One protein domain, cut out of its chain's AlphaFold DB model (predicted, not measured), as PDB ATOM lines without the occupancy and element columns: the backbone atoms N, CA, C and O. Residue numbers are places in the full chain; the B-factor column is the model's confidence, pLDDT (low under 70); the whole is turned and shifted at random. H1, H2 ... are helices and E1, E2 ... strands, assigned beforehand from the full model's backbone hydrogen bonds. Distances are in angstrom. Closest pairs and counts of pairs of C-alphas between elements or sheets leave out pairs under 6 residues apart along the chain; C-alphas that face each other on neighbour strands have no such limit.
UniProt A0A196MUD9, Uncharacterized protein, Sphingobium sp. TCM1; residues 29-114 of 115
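AT A GLANCE: This is residues 29 to 114 of the 115 residues of an uncharacterized protein of Sphingobium sp. TCM1 (UniProt A0A196MUD9). Two long helices, H1 and H2, lie side by side and run opposite ways, and the two-stranded hairpin E1 and E2 carries the pair on beyond one end as a thin arm, its tip of residues 52 to 57 sticking out. At the other end the short helix H3 lies crosswise, and H4 packs at a slant on H1, H2 and H3. The printed part has 86 residues, with four named helices and two named strands in the order H1, E1, E2, H2, H3, H4; the sheet is E1 - E2, antiparallel, and the class is mostly helix. The whole is only just loose, close to extended, with a radius of gyration of the C-alphas of 17.6 A, and a rod of 59 by 26 by 16 A.

HOW THE PARTS SIT: H1, residues 29 to 43, touches H2, residues 65 to 82, at a shallow tilt of 13 degrees, opposite ways; their closest C-alphas, Ala 40 and Tyr 68, are 4.4 A apart. Between them in the chain comes the hairpin of E1, residues 47 to 51, and E2, residues 58 to 63, antiparallel with 160 degrees between their directions. N 48 and O 62 are 2.8 A apart and N 59 and O 50 are 2.8 A apart, both within hydrogen-bond range. H3, residues 86 to 94, is close to H1 but not clearly touching it, about perpendicular at 78 degrees, with the closest C-alphas, Ile 30 and Ala 87, 6.5 A apart. H4, residues 99 to 112, touches residues 76 to 82 of H2 at a steep tilt of 58 degrees, the same way; the closest C-alphas, Ala 79 and Ile 104, are 4.7 A apart. With residues 99 to 100 alone H4 touches H1, the closest C-alphas, Glu 34 and Ala 100, being 5.9 A apart. H3 touches H4 at a steep tilt of 57 degrees, opposite ways, with the C-alphas of Ile 91 and Ala 101 closest at 6.2 A. The helix packing is mostly crossed, 1 of the 4 touching pairs being at a shallow tilt. E1 and E2 are both apart from H3 and H4. In H1, H2, H3 and H4 every O i to N i+4 pair is within hydrogen-bond range.

IN THESE COORDINATES: H1 begins at C-alpha 29, (191.267, 214.594, 218.578), and is 21.7 A long. E1 measures 12.4 A and E2 13.7 A. H2, the longest helix, is 25.2 A long and begins at C-alpha 65, (192.093, 196.181, 202.725). H3 measures 12.3 A, and H4, 19.9 A long, ends at C-alpha 112, (192.215, 226.830, 202.857).

THE WHOLE: The C-alphas of Glu 54 and Ala 112 are the two farthest apart, at 59.2 A. The printed part has no cut. No link is long; that from E1 to E2 is short, with 6 residues, and the others are tight. The mean pLDDT of the printed part is 96.1, and no printed residue is under 70.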
ATOM      1  N   LEU A  29     191.386 214.851 220.017       98.44
ATOM      2  CA  LEU A  29     191.267 214.594 218.578       98.44
ATOM      3  C   LEU A  29     192.557 213.989 218.022       98.44
ATOM      4  O   LEU A  29     192.497 212.923 217.413       98.44
ATOM      5  N   ILE A  30     193.710 214.600 218.310       98.75
ATOM      6  CA  ILE A  30     195.026 214.100 217.883       98.75
ATOM      7  C   ILE A  30     195.218 212.648 218.341       98.75
ATOM      8  O   ILE A  30     195.451 211.756 217.529       98.75
ATOM      9  N   ARG A  31     194.975 212.373 219.628       98.69
ATOM     10  CA  ARG A  31     195.094 211.018 220.187       98.69
ATOM     11  C   ARG A  31     194.125 210.019 219.545       98.69
ATOM     12  O   ARG A  31     194.386 208.819 219.550       98.69
ATOM     13  N   LYS A  32     192.943 210.456 219.089       98.69
ATOM     14  CA  LYS A  32     191.989 209.582 218.382       98.69
ATOM     15  C   LYS A  32     192.496 209.240 216.985       98.69
ATOM     16  O   LYS A  32     192.458 208.066 216.636       98.69
ATOM     17  N   ILE A  33     192.997 210.227 216.244       98.81
ATOM     18  CA  ILE A  33     193.589 210.035 214.913       98.81
ATOM     19  C   ILE A  33     194.727 209.014 214.996       98.81
ATOM     20  O   ILE A  33     194.682 208.004 214.307       98.81
ATOM     21  N   GLU A  34     195.667 209.197 215.927       98.69
ATOM     22  CA  GLU A  34     196.783 208.264 216.156       98.69
ATOM     23  C   GLU A  34     196.318 206.822 216.420       98.69
ATOM     24  O   GLU A  34     196.946 205.867 215.968       98.69
ATOM     25  N   ARG A  35     195.203 206.633 217.143       98.75
ATOM     26  CA  ARG A  35     194.653 205.291 217.390       98.75
ATOM     27  C   ARG A  35     194.082 204.658 216.128       98.75
ATOM     28  O   ARG A  35     194.321 203.473 215.918       98.75
ATOM     29  N   TYR A  36     193.348 205.421 215.323       98.69
ATOM     30  CA  TYR A  36     192.810 204.926 214.057       98.69
ATOM     31  C   TYR A  36     193.922 204.621 213.054       98.69
ATOM     32  O   TYR A  36     193.882 203.572 212.427       98.69
ATOM     33  N   LEU A  37     194.968 205.448 212.990       98.50
ATOM     34  CA  LEU A  37     196.146 205.166 212.165       98.50
ATOM     35  C   LEU A  37     196.876 203.906 212.620       98.50
ATOM     36  O   LEU A  37     197.180 203.039 211.811       98.50
ATOM     37  N   LYS A  38     197.080 203.735 213.930       98.12
ATOM     38  CA  LYS A  38     197.658 202.498 214.469       98.12
ATOM     39  C   LYS A  38     196.814 201.265 214.124       98.12
ATOM     40  O   LYS A  38     197.374 200.201 213.877       98.12
ATOM     41  N   SER A  39     195.489 201.402 214.153       97.88
ATOM     42  CA  SER A  39     194.541 200.347 213.785       97.88
ATOM     43  C   SER A  39     194.648 200.009 212.295       97.88
ATOM     44  O   SER A  39     194.918 198.858 211.962       97.88
ATOM     45  N   ALA A  40     194.580 201.016 211.419       97.31
ATOM     46  CA  ALA A  40     194.774 200.873 209.975       97.31
ATOM     47  C   ALA A  40     196.115 200.194 209.657       97.31
ATOM     48  O   ALA A  40     196.142 199.132 209.045       97.31
ATOM     49  N   ASN A  41     197.220 200.702 210.205       95.81
ATOM     50  CA  ASN A  41     198.558 200.131 210.018       95.81
ATOM     51  C   ASN A  41     198.667 198.681 210.520       95.81
ATOM     52  O   ASN A  41     199.552 197.949 210.089       95.81
ATOM     53  N   SER A  42     197.775 198.237 211.415       95.56
ATOM     54  CA  SER A  42     197.724 196.835 211.831       95.56
ATOM     55  C   SER A  42     197.085 195.914 210.789       95.56
ATOM     56  O   SER A  42     197.389 194.727 210.811       95.56
ATOM     57  N   TYR A  43     196.241 196.431 209.893       94.75
ATOM     58  CA  TYR A  43     195.625 195.693 208.785       94.75
ATOM     59  C   TYR A  43     196.455 195.741 207.500       94.75
ATOM     60  O   TYR A  43     196.341 194.840 206.675       94.75
ATOM     61  N   ALA A  44     197.326 196.742 207.349       90.44
ATOM     62  CA  ALA A  44     198.178 196.891 206.175       90.44
ATOM     63  C   ALA A  44     199.012 195.622 205.907       90.44
ATOM     64  O   ALA A  44     199.787 195.175 206.757       90.44
ATOM     65  N   GLY A  45     198.838 195.038 204.718       85.88
ATOM     66  CA  GLY A  45     199.531 193.816 204.300       85.88
ATOM     67  C   GLY A  45     199.117 192.555 205.065       85.88
ATOM     68  O   GLY A  45     199.843 191.559 205.029       85.88
ATOM     69  N   ARG A  46     197.989 192.578 205.791       91.50
ATOM     70  CA  ARG A  46     197.388 191.366 206.353       91.50
ATOM     71  C   ARG A  46     196.468 190.699 205.345       91.50
ATOM     72  O   ARG A  46     195.749 191.348 204.593       91.50
ATOM     73  N   TYR A  47     196.478 189.376 205.412       89.56
ATOM     74  CA  TYR A  47     195.722 188.498 204.542       89.56
ATOM     75  C   TYR A  47     194.908 187.523 205.383       89.56
ATOM     76  O   TYR A  47     195.362 187.050 206.430       89.56
ATOM     77  N   TYR A  48     193.723 187.193 204.893       89.25
ATOM     78  CA  TYR A  48     192.958 186.050 205.361       89.25
ATOM     79  C   TYR A  48     193.446 184.800 204.637       89.25
ATOM     80  O   TYR A  48     193.710 184.833 203.435       89.25
ATOM     81  N   GLY A  49     193.568 183.690 205.357       91.12
ATOM     82  CA  GLY A  49     194.009 182.438 204.764       91.12
ATOM     83  C   GLY A  49     194.087 181.294 205.761       91.12
ATOM     84  O   GLY A  49     193.815 181.459 206.953       91.12
ATOM     85  N   TYR A  50     194.468 180.130 205.255       91.88
ATOM     86  CA  TYR A  50     194.706 178.925 206.042       91.88
ATOM     87  C   TYR A  50     195.885 178.136 205.468       91.88
ATOM     88  O   TYR A  50     196.265 178.318 204.313       91.88
ATOM     89  N   THR A  51     196.475 177.257 206.278       95.62
ATOM     90  CA  THR A  51     197.442 176.266 205.792       95.62
ATOM     91  C   THR A  51     196.685 175.011 205.383       95.62
ATOM     92  O   THR A  51     195.966 174.437 206.203       95.62
ATOM     93  N   ASP A  52     196.828 174.593 204.130       93.69
ATOM     94  CA  ASP A  52     196.305 173.317 203.656       93.69
ATOM     95  C   ASP A  52     197.044 172.173 204.367       93.69
ATOM     96  O   ASP A  52     198.272 172.123 204.379       93.69
ATOM     97  N   HIS A  53     196.311 171.267 205.014       93.94
ATOM     98  CA  HIS A  53     196.922 170.186 205.791       93.94
ATOM     99  C   HIS A  53     197.441 169.043 204.898       93.94
ATOM    100  O   HIS A  53     198.327 168.295 205.313       93.94
ATOM    101  N   GLU A  54     196.896 168.863 203.696       94.81
ATOM    102  CA  GLU A  54     197.331 167.807 202.783       94.81
ATOM    103  C   GLU A  54     198.596 168.216 202.027       94.81
ATOM    104  O   GLU A  54     199.521 167.409 201.909       94.81
ATOM    105  N   THR A  55     198.665 169.465 201.551       95.31
ATOM    106  CA  THR A  55     199.815 169.953 200.768       95.31
ATOM    107  C   THR A  55     200.847 170.716 201.598       95.31
ATOM    108  O   THR A  55     202.019 170.752 201.230       95.31
ATOM    109  N   GLY A  56     200.445 171.293 202.735       93.56
ATOM    110  CA  GLY A  56     201.276 172.178 203.555       93.56
ATOM    111  C   GLY A  56     201.357 173.622 203.041       93.56
ATOM    112  O   GLY A  56     202.064 174.435 203.639       93.56
ATOM    113  N   ASP A  57     200.652 173.957 201.958       96.06
ATOM    114  CA  ASP A  57     200.701 175.286 201.349       96.06
ATOM    115  C   ASP A  57     199.873 176.314 202.129       96.06
ATOM    116  O   ASP A  57     198.849 176.000 202.737       96.06
ATOM    117  N   VAL A  58     200.287 177.581 202.078       93.25
ATOM    118  CA  VAL A  58     199.468 178.700 202.563       93.25
ATOM    119  C   VAL A  58     198.506 179.122 201.457       93.25
ATOM    120  O   VAL A  58     198.930 179.594 200.404       93.25
ATOM    121  N   VAL A  59     197.207 178.997 201.717       93.69
ATOM    122  CA  VAL A  59     196.139 179.457 200.829       93.69
ATOM    123  C   VAL A  59     195.638 180.808 201.322       93.69
ATOM    124  O   VAL A  59     195.075 180.914 202.412       93.69
ATOM    125  N   ILE A  60     195.832 181.845 200.507       92.56
ATOM    126  CA  ILE A  60     195.293 183.187 200.751       92.56
ATOM    127  C   ILE A  60     193.872 183.250 200.191       92.56
ATOM    128  O   ILE A  60     193.641 182.948 199.022       92.56
ATOM    129  N   THR A  61     192.921 183.653 201.028       91.12
ATOM    130  CA  THR A  61     191.490 183.731 200.699       91.12
ATOM    131  C   THR A  61     190.959 185.162 200.654       91.12
ATOM    132  O   THR A  61     189.807 185.366 200.285       91.12
ATOM    133  N   GLY A  62     191.766 186.150 201.043       90.12
ATOM    134  CA  GLY A  62     191.392 187.561 201.001       90.12
ATOM    135  C   GLY A  62     192.450 188.473 201.616       90.12
ATOM    136  O   GLY A  62     193.441 188.005 202.176       90.12
ATOM    137  N   GLU A  63     192.201 189.773 201.533       92.69
ATOM    138  CA  GLU A  63     193.069 190.855 202.012       92.69
ATOM    139  C   GLU A  63     192.306 191.677 203.057       92.69
ATOM    140  O   GLU A  63     191.081 191.775 202.984       92.69
ATOM    141  N   CYS A  64     193.003 192.261 204.032       93.44
ATOM    142  CA  CYS A  64     192.388 193.118 205.055       93.44
ATOM    143  C   CYS A  64     192.247 194.591 204.610       93.44
ATOM    144  O   CYS A  64     192.300 195.508 205.437       93.44
ATOM    145  N   ASP A  65     192.131 194.834 203.303       93.38
ATOM    146  CA  ASP A  65     192.093 196.181 202.725       93.38
ATOM    147  C   ASP A  65     190.842 196.953 203.158       93.38
ATOM    148  O   ASP A  65     190.913 198.149 203.435       93.38
ATOM    149  N   GLU A  66     189.697 196.280 203.292       94.31
ATOM    150  CA  GLU A  66     188.457 196.922 203.738       94.31
ATOM    151  C   GLU A  66     188.566 197.432 205.182       94.31
ATOM    152  O   GLU A  66     188.119 198.540 205.496       94.31
ATOM    153  N   GLU A  67     189.192 196.661 206.074       96.25
ATOM    154  CA  GLU A  67     189.435 197.065 207.457       96.25
ATOM    155  C   GLU A  67     190.472 198.186 207.548       96.25
ATOM    156  O   GLU A  67     190.288 199.127 208.328       96.25
ATOM    157  N   TYR A  68     191.527 198.117 206.728       96.75
ATOM    158  CA  TYR A  68     192.492 199.205 206.585       96.75
ATOM    159  C   TYR A  68     191.781 200.504 206.189       96.75
ATOM    160  O   TYR A  68     191.872 201.506 206.907       96.75
ATOM    161  N   GLU A  69     191.016 200.477 205.095       96.88
ATOM    162  CA  GLU A  69     190.310 201.640 204.559       96.88
ATOM    163  C   GLU A  69     189.282 202.186 205.552       96.88
ATOM    164  O   GLU A  69     189.159 203.402 205.732       96.88
ATOM    165  N   ALA A  70     188.553 201.320 206.258       98.06
ATOM    166  CA  ALA A  70     187.576 201.749 207.253       98.06
ATOM    167  C   ALA A  70     188.222 202.540 208.402       98.06
ATOM    168  O   ALA A  70     187.684 203.562 208.842       98.06
ATOM    169  N   GLU A  71     189.369 202.088 208.907       98.19
ATOM    170  CA  GLU A  71     190.084 202.767 209.989       98.19
ATOM    171  C   GLU A  71     190.803 204.029 209.490       98.19
ATOM    172  O   GLU A  71     190.742 205.074 210.146       98.19
ATOM    173  N   TRP A  72     191.398 203.974 208.296       98.06
ATOM    174  CA  TRP A  72     192.032 205.120 207.645       98.06
ATOM    175  C   TRP A  72     191.037 206.263 207.394       98.06
ATOM    176  O   TRP A  72     191.309 207.425 207.718       98.06
ATOM    177  N   ASN A  73     189.839 205.947 206.900       98.31
ATOM    178  CA  ASN A  73     188.801 206.945 206.649       98.31
ATOM    179  C   ASN A  73     188.315 207.617 207.943       98.31
ATOM    180  O   ASN A  73     188.154 208.840 207.970       98.31
ATOM    181  N   LYS A  74     188.192 206.874 209.053       98.56
ATOM    182  CA  LYS A  74     187.888 207.461 210.375       98.56
ATOM    183  C   LYS A  74     188.979 208.432 210.834       98.56
ATOM    184  O   LYS A  74     188.665 209.488 211.391       98.56
ATOM    185  N   ALA A  75     190.252 208.103 210.599       98.56
ATOM    186  CA  ALA A  75     191.361 209.014 210.878       98.56
ATOM    187  C   ALA A  75     191.261 210.291 210.023       98.56
ATOM    188  O   ALA A  75     191.378 211.395 210.560       98.56
ATOM    189  N   CYS A  76     190.971 210.156 208.726       98.25
ATOM    190  CA  CYS A  76     190.796 211.279 207.803       98.25
ATOM    191  C   CYS A  76     189.639 212.207 208.202       98.25
ATOM    192  O   CYS A  76     189.791 213.431 208.184       98.25
ATOM    193  N   ASP A  77     188.490 211.655 208.593       98.19
ATOM    194  CA  ASP A  77     187.337 212.441 209.044       98.19
ATOM    195  C   ASP A  77     187.673 213.270 210.285       98.19
ATOM    196  O   ASP A  77     187.420 214.480 210.332       98.19
ATOM    197  N   LEU A  78     188.332 212.648 211.264       98.44
ATOM    198  CA  LEU A  78     188.799 213.343 212.459       98.44
ATOM    199  C   LEU A  78     189.879 214.380 212.144       98.44
ATOM    200  O   LEU A  78     189.886 215.444 212.764       98.44
ATOM    201  N   ALA A  79     190.754 214.124 211.171       98.44
ATOM    202  CA  ALA A  79     191.760 215.087 210.735       98.44
ATOM    203  C   ALA A  79     191.122 216.355 210.143       98.44
ATOM    204  O   ALA A  79     191.577 217.458 210.440       98.44
ATOM    205  N   ARG A  80     190.012 216.240 209.397       97.44
ATOM    206  CA  ARG A  80     189.245 217.402 208.893       97.44
ATOM    207  C   ARG A  80     188.591 218.219 210.009       97.44
ATOM    208  O   ARG A  80     188.414 219.432 209.863       97.44
ATOM    209  N   MET A  81     188.210 217.578 211.114       97.25
ATOM    210  CA  MET A  81     187.749 218.281 212.317       97.25
ATOM    211  C   MET A  81     188.925 218.971 213.021       97.25
ATOM    212  O   MET A  81     188.875 220.167 213.286       97.25
ATOM    213  N   ALA A  82     190.017 218.240 213.252       98.19
ATOM    214  CA  ALA A  82     191.229 218.745 213.896       98.19
ATOM    215  C   ALA A  82     191.868 219.928 213.144       98.19
ATOM    216  O   ALA A  82     192.354 220.868 213.766       98.19
ATOM    217  N   ALA A  83     191.813 219.920 211.811       98.06
ATOM    218  CA  ALA A  83     192.338 220.974 210.946       98.06
ATOM    219  C   ALA A  83     191.678 222.348 211.151       98.06
ATOM    220  O   ALA A  83     192.259 223.366 210.768       98.06
ATOM    221  N   ARG A  84     190.472 222.383 211.729       96.50
ATOM    222  CA  ARG A  84     189.708 223.607 212.015       96.50
ATOM    223  C   ARG A  84     189.655 223.945 213.500       96.50
ATOM    224  O   ARG A  84     189.068 224.960 213.847       96.50
ATOM    225  N   SER A  85     190.257 223.125 214.358       97.75
ATOM    226  CA  SER A  85     190.234 223.298 215.809       97.75
ATOM    227  C   SER A  85     191.621 223.585 216.378       97.75
ATOM    228  O   SER A  85     192.635 223.556 215.676       97.75
ATOM    229  N   ASN A  86     191.690 223.805 217.692       98.19
ATOM    230  CA  ASN A  86     192.957 224.013 218.397       98.19
ATOM    231  C   ASN A  86     193.949 222.842 218.237       98.19
ATOM    232  O   ASN A  86     195.142 223.046 218.453       98.19
ATOM    233  N   ALA A  87     193.507 221.654 217.797       98.56
ATOM    234  CA  ALA A  87     194.401 220.556 217.416       98.56
ATOM    235  C   ALA A  87     195.450 220.987 216.379       98.56
ATOM    236  O   ALA A  87     196.625 220.660 216.535       98.56
ATOM    237  N   TYR A  88     195.054 221.758 215.360       98.44
ATOM    238  CA  TYR A  88     195.980 222.249 214.340       98.44
ATOM    239  C   TYR A  88     197.081 223.139 214.939       98.44
ATOM    240  O   TYR A  88     198.259 222.981 214.618       98.44
ATOM    241  N   TRP A  89     196.727 224.048 215.852       97.81
ATOM    242  CA  TRP A  89     197.717 224.887 216.531       97.81
ATOM    243  C   TRP A  89     198.622 224.088 217.463       97.81
ATOM    244  O   TRP A  89     199.817 224.365 217.507       97.81
ATOM    245  N   ILE A  90     198.090 223.073 218.152       98.44
ATOM    246  CA  ILE A  90     198.886 222.174 218.995       98.44
ATOM    247  C   ILE A  90     199.966 221.479 218.160       98.44
ATOM    248  O   ILE A  90     201.143 221.591 218.497       98.44
ATOM    249  N   ILE A  91     199.605 220.810 217.057       98.31
ATOM    250  CA  ILE A  91     200.597 220.084 216.241       98.31
ATOM    251  C   ILE A  91     201.628 221.032 215.614       98.31
ATOM    252  O   ILE A  91     202.814 220.707 215.580       98.31
ATOM    253  N   ARG A  92     201.202 222.236 215.199       97.88
ATOM    254  CA  ARG A  92     202.084 223.285 214.665       97.88
ATOM    255  C   ARG A  92     203.077 223.757 215.719       97.88
ATOM    256  O   ARG A  92     204.258 223.879 215.418       97.88
ATOM    257  N   ALA A  93     202.607 224.020 216.936       97.88
ATOM    258  CA  ALA A  93     203.444 224.474 218.041       97.88
ATOM    259  C   ALA A  93     204.428 223.392 218.506       97.88
ATOM    260  O   ALA A  93     205.540 223.709 218.917       97.88
ATOM    261  N   GLN A  94     204.035 222.119 218.419       97.94
ATOM    262  CA  GLN A  94     204.902 220.981 218.721       97.94
ATOM    263  C   GLN A  94     205.912 220.673 217.603       97.94
ATOM    264  O   GLN A  94     206.831 219.895 217.839       97.94
ATOM    265  N   GLY A  95     205.750 221.253 216.407       97.75
ATOM    266  CA  GLY A  95     206.610 220.973 215.256       97.75
ATOM    267  C   GLY A  95     206.527 219.521 214.777       97.75
ATOM    268  O   GLY A  95     207.533 218.975 214.337       97.75
ATOM    269  N   ARG A  96     205.358 218.883 214.916       97.56
ATOM    270  CA  ARG A  96     205.162 217.467 214.572       97.56
ATOM    271  C   ARG A  96     205.071 217.252 213.063       97.56
ATOM    272  O   ARG A  96     204.414 218.022 212.369       97.56
ATOM    273  N   ASP A  97     205.654 216.153 212.600       96.62
ATOM    274  CA  ASP A  97     205.678 215.703 211.203       96.62
ATOM    275  C   ASP A  97     205.276 214.224 211.026       96.62
ATOM    276  O   ASP A  97     205.360 213.687 209.926       96.62
ATOM    277  N   ASP A  98     204.794 213.568 212.087       97.75
ATOM    278  CA  ASP A  98     204.247 212.210 212.022       97.75
ATOM    279  C   ASP A  98     202.940 212.120 211.209       97.75
ATOM    280  O   ASP A  98     202.305 213.129 210.894       97.75
ATOM    281  N   GLU A  99     202.495 210.896 210.902       97.62
ATOM    282  CA  GLU A  99     201.317 210.630 210.056       97.62
ATOM    283  C   GLU A  99     200.055 211.392 210.496       97.62
ATOM    284  O   GLU A  99     199.307 211.896 209.652       97.62
ATOM    285  N   ALA A 100     199.816 211.535 211.807       98.38
ATOM    286  CA  ALA A 100     198.662 212.282 212.298       98.38
ATOM    287  C   ALA A 100     198.808 213.781 212.002       98.38
ATOM    288  O   ALA A 100     197.848 214.420 211.563       98.38
ATOM    289  N   ALA A 101     200.003 214.344 212.200       98.50
ATOM    290  CA  ALA A 101     200.291 215.732 211.857       98.50
ATOM    291  C   ALA A 101     200.186 215.980 210.344       98.50
ATOM    292  O   ALA A 101     199.555 216.957 209.936       98.50
ATOM    293  N   MET A 102     200.710 215.071 209.514       98.44
ATOM    294  CA  MET A 102     200.598 215.140 208.053       98.44
ATOM    295  C   MET A 102     199.135 215.184 207.597       98.44
ATOM    296  O   MET A 102     198.763 216.071 206.828       98.44
ATOM    297  N   LEU A 103     198.284 214.292 208.116       98.38
ATOM    298  CA  LEU A 103     196.852 214.260 207.797       98.38
ATOM    299  C   LEU A 103     196.133 215.558 208.175       98.38
ATOM    300  O   LEU A 103     195.335 216.081 207.397       98.38
ATOM    301  N   ILE A 104     196.418 216.099 209.360       98.56
ATOM    302  CA  ILE A 104     195.801 217.344 209.828       98.56
ATOM    303  C   ILE A 104     196.304 218.544 209.006       98.56
ATOM    304  O   ILE A 104     195.509 219.415 208.647       98.56
ATOM    305  N   HIS A 105     197.600 218.608 208.687       98.31
ATOM    306  CA  HIS A 105     198.169 219.660 207.842       98.31
ATOM    307  C   HIS A 105     197.590 219.641 206.432       98.31
ATOM    308  O   HIS A 105     197.203 220.693 205.921       98.31
ATOM    309  N   GLU A 106     197.481 218.459 205.833       98.00
ATOM    310  CA  GLU A 106     196.897 218.290 204.510       98.00
ATOM    311  C   GLU A 106     195.415 218.678 204.504       98.00
ATOM    312  O   GLU A 106     194.980 219.470 203.667       98.00
ATOM    313  N   ALA A 107     194.644 218.219 205.493       97.75
ATOM    314  CA  ALA A 107     193.249 218.614 205.638       97.75
ATOM    315  C   ALA A 107     193.095 220.138 205.788       97.75
ATOM    316  O   ALA A 107     192.225 220.732 205.151       97.75
ATOM    317  N   HIS A 108     193.961 220.791 206.570       97.25
ATOM    318  CA  HIS A 108     193.959 222.247 206.715       97.25
ATOM    319  C   HIS A 108     194.280 222.957 205.392       97.25
ATOM    320  O   HIS A 108     193.577 223.894 205.010       97.25
ATOM    321  N   ARG A 109     195.294 222.481 204.657       97.00
ATOM    322  CA  ARG A 109     195.673 223.008 203.339       97.00
ATOM    323  C   ARG A 109     194.515 222.915 202.344       97.00
ATOM    324  O   ARG A 109     194.230 223.889 201.653       97.00
ATOM    325  N   LEU A 110     193.827 221.775 202.291       96.38
ATOM    326  CA  LEU A 110     192.685 221.557 201.397       96.38
ATOM    327  C   LEU A 110     191.488 222.448 201.739       96.38
ATOM    328  O   LEU A 110     190.795 222.912 200.837       96.38
ATOM    329  N   ILE A 111     191.238 222.699 203.026       94.12
ATOM    330  CA  ILE A 111     190.181 223.619 203.467       94.12
ATOM    331  C   ILE A 111     190.516 225.052 203.039       94.12
ATOM    332  O   ILE A 111     189.657 225.727 202.481       94.12
ATOM    333  N   ALA A 112     191.766 225.489 203.227       91.31
ATOM    334  CA  ALA A 112     192.215 226.830 202.857       91.31
ATOM    335  C   ALA A 112     192.168 227.107 201.342       91.31
ATOM    336  O   ALA A 112     192.029 228.251 200.941       91.31
ATOM    337  N   GLN A 113     192.271 226.076 200.497       91.62
ATOM    338  CA  GLN A 113     192.165 226.209 199.035       91.62
ATOM    339  C   GLN A 113     190.722 226.305 198.519       91.62
ATOM    340  O   GLN A 113     190.514 226.597 197.344       91.62
ATOM    341  N   ARG A 114     189.732 225.992 199.361       83.00
ATOM    342  CA  ARG A 114     188.305 225.975 199.000       83.00
ATOM    343  C   ARG A 114     187.545 227.223 199.461       83.00
ATOM    344  O   ARG A 114     186.373 227.343 199.111       83.00
TER     345      ARG A 114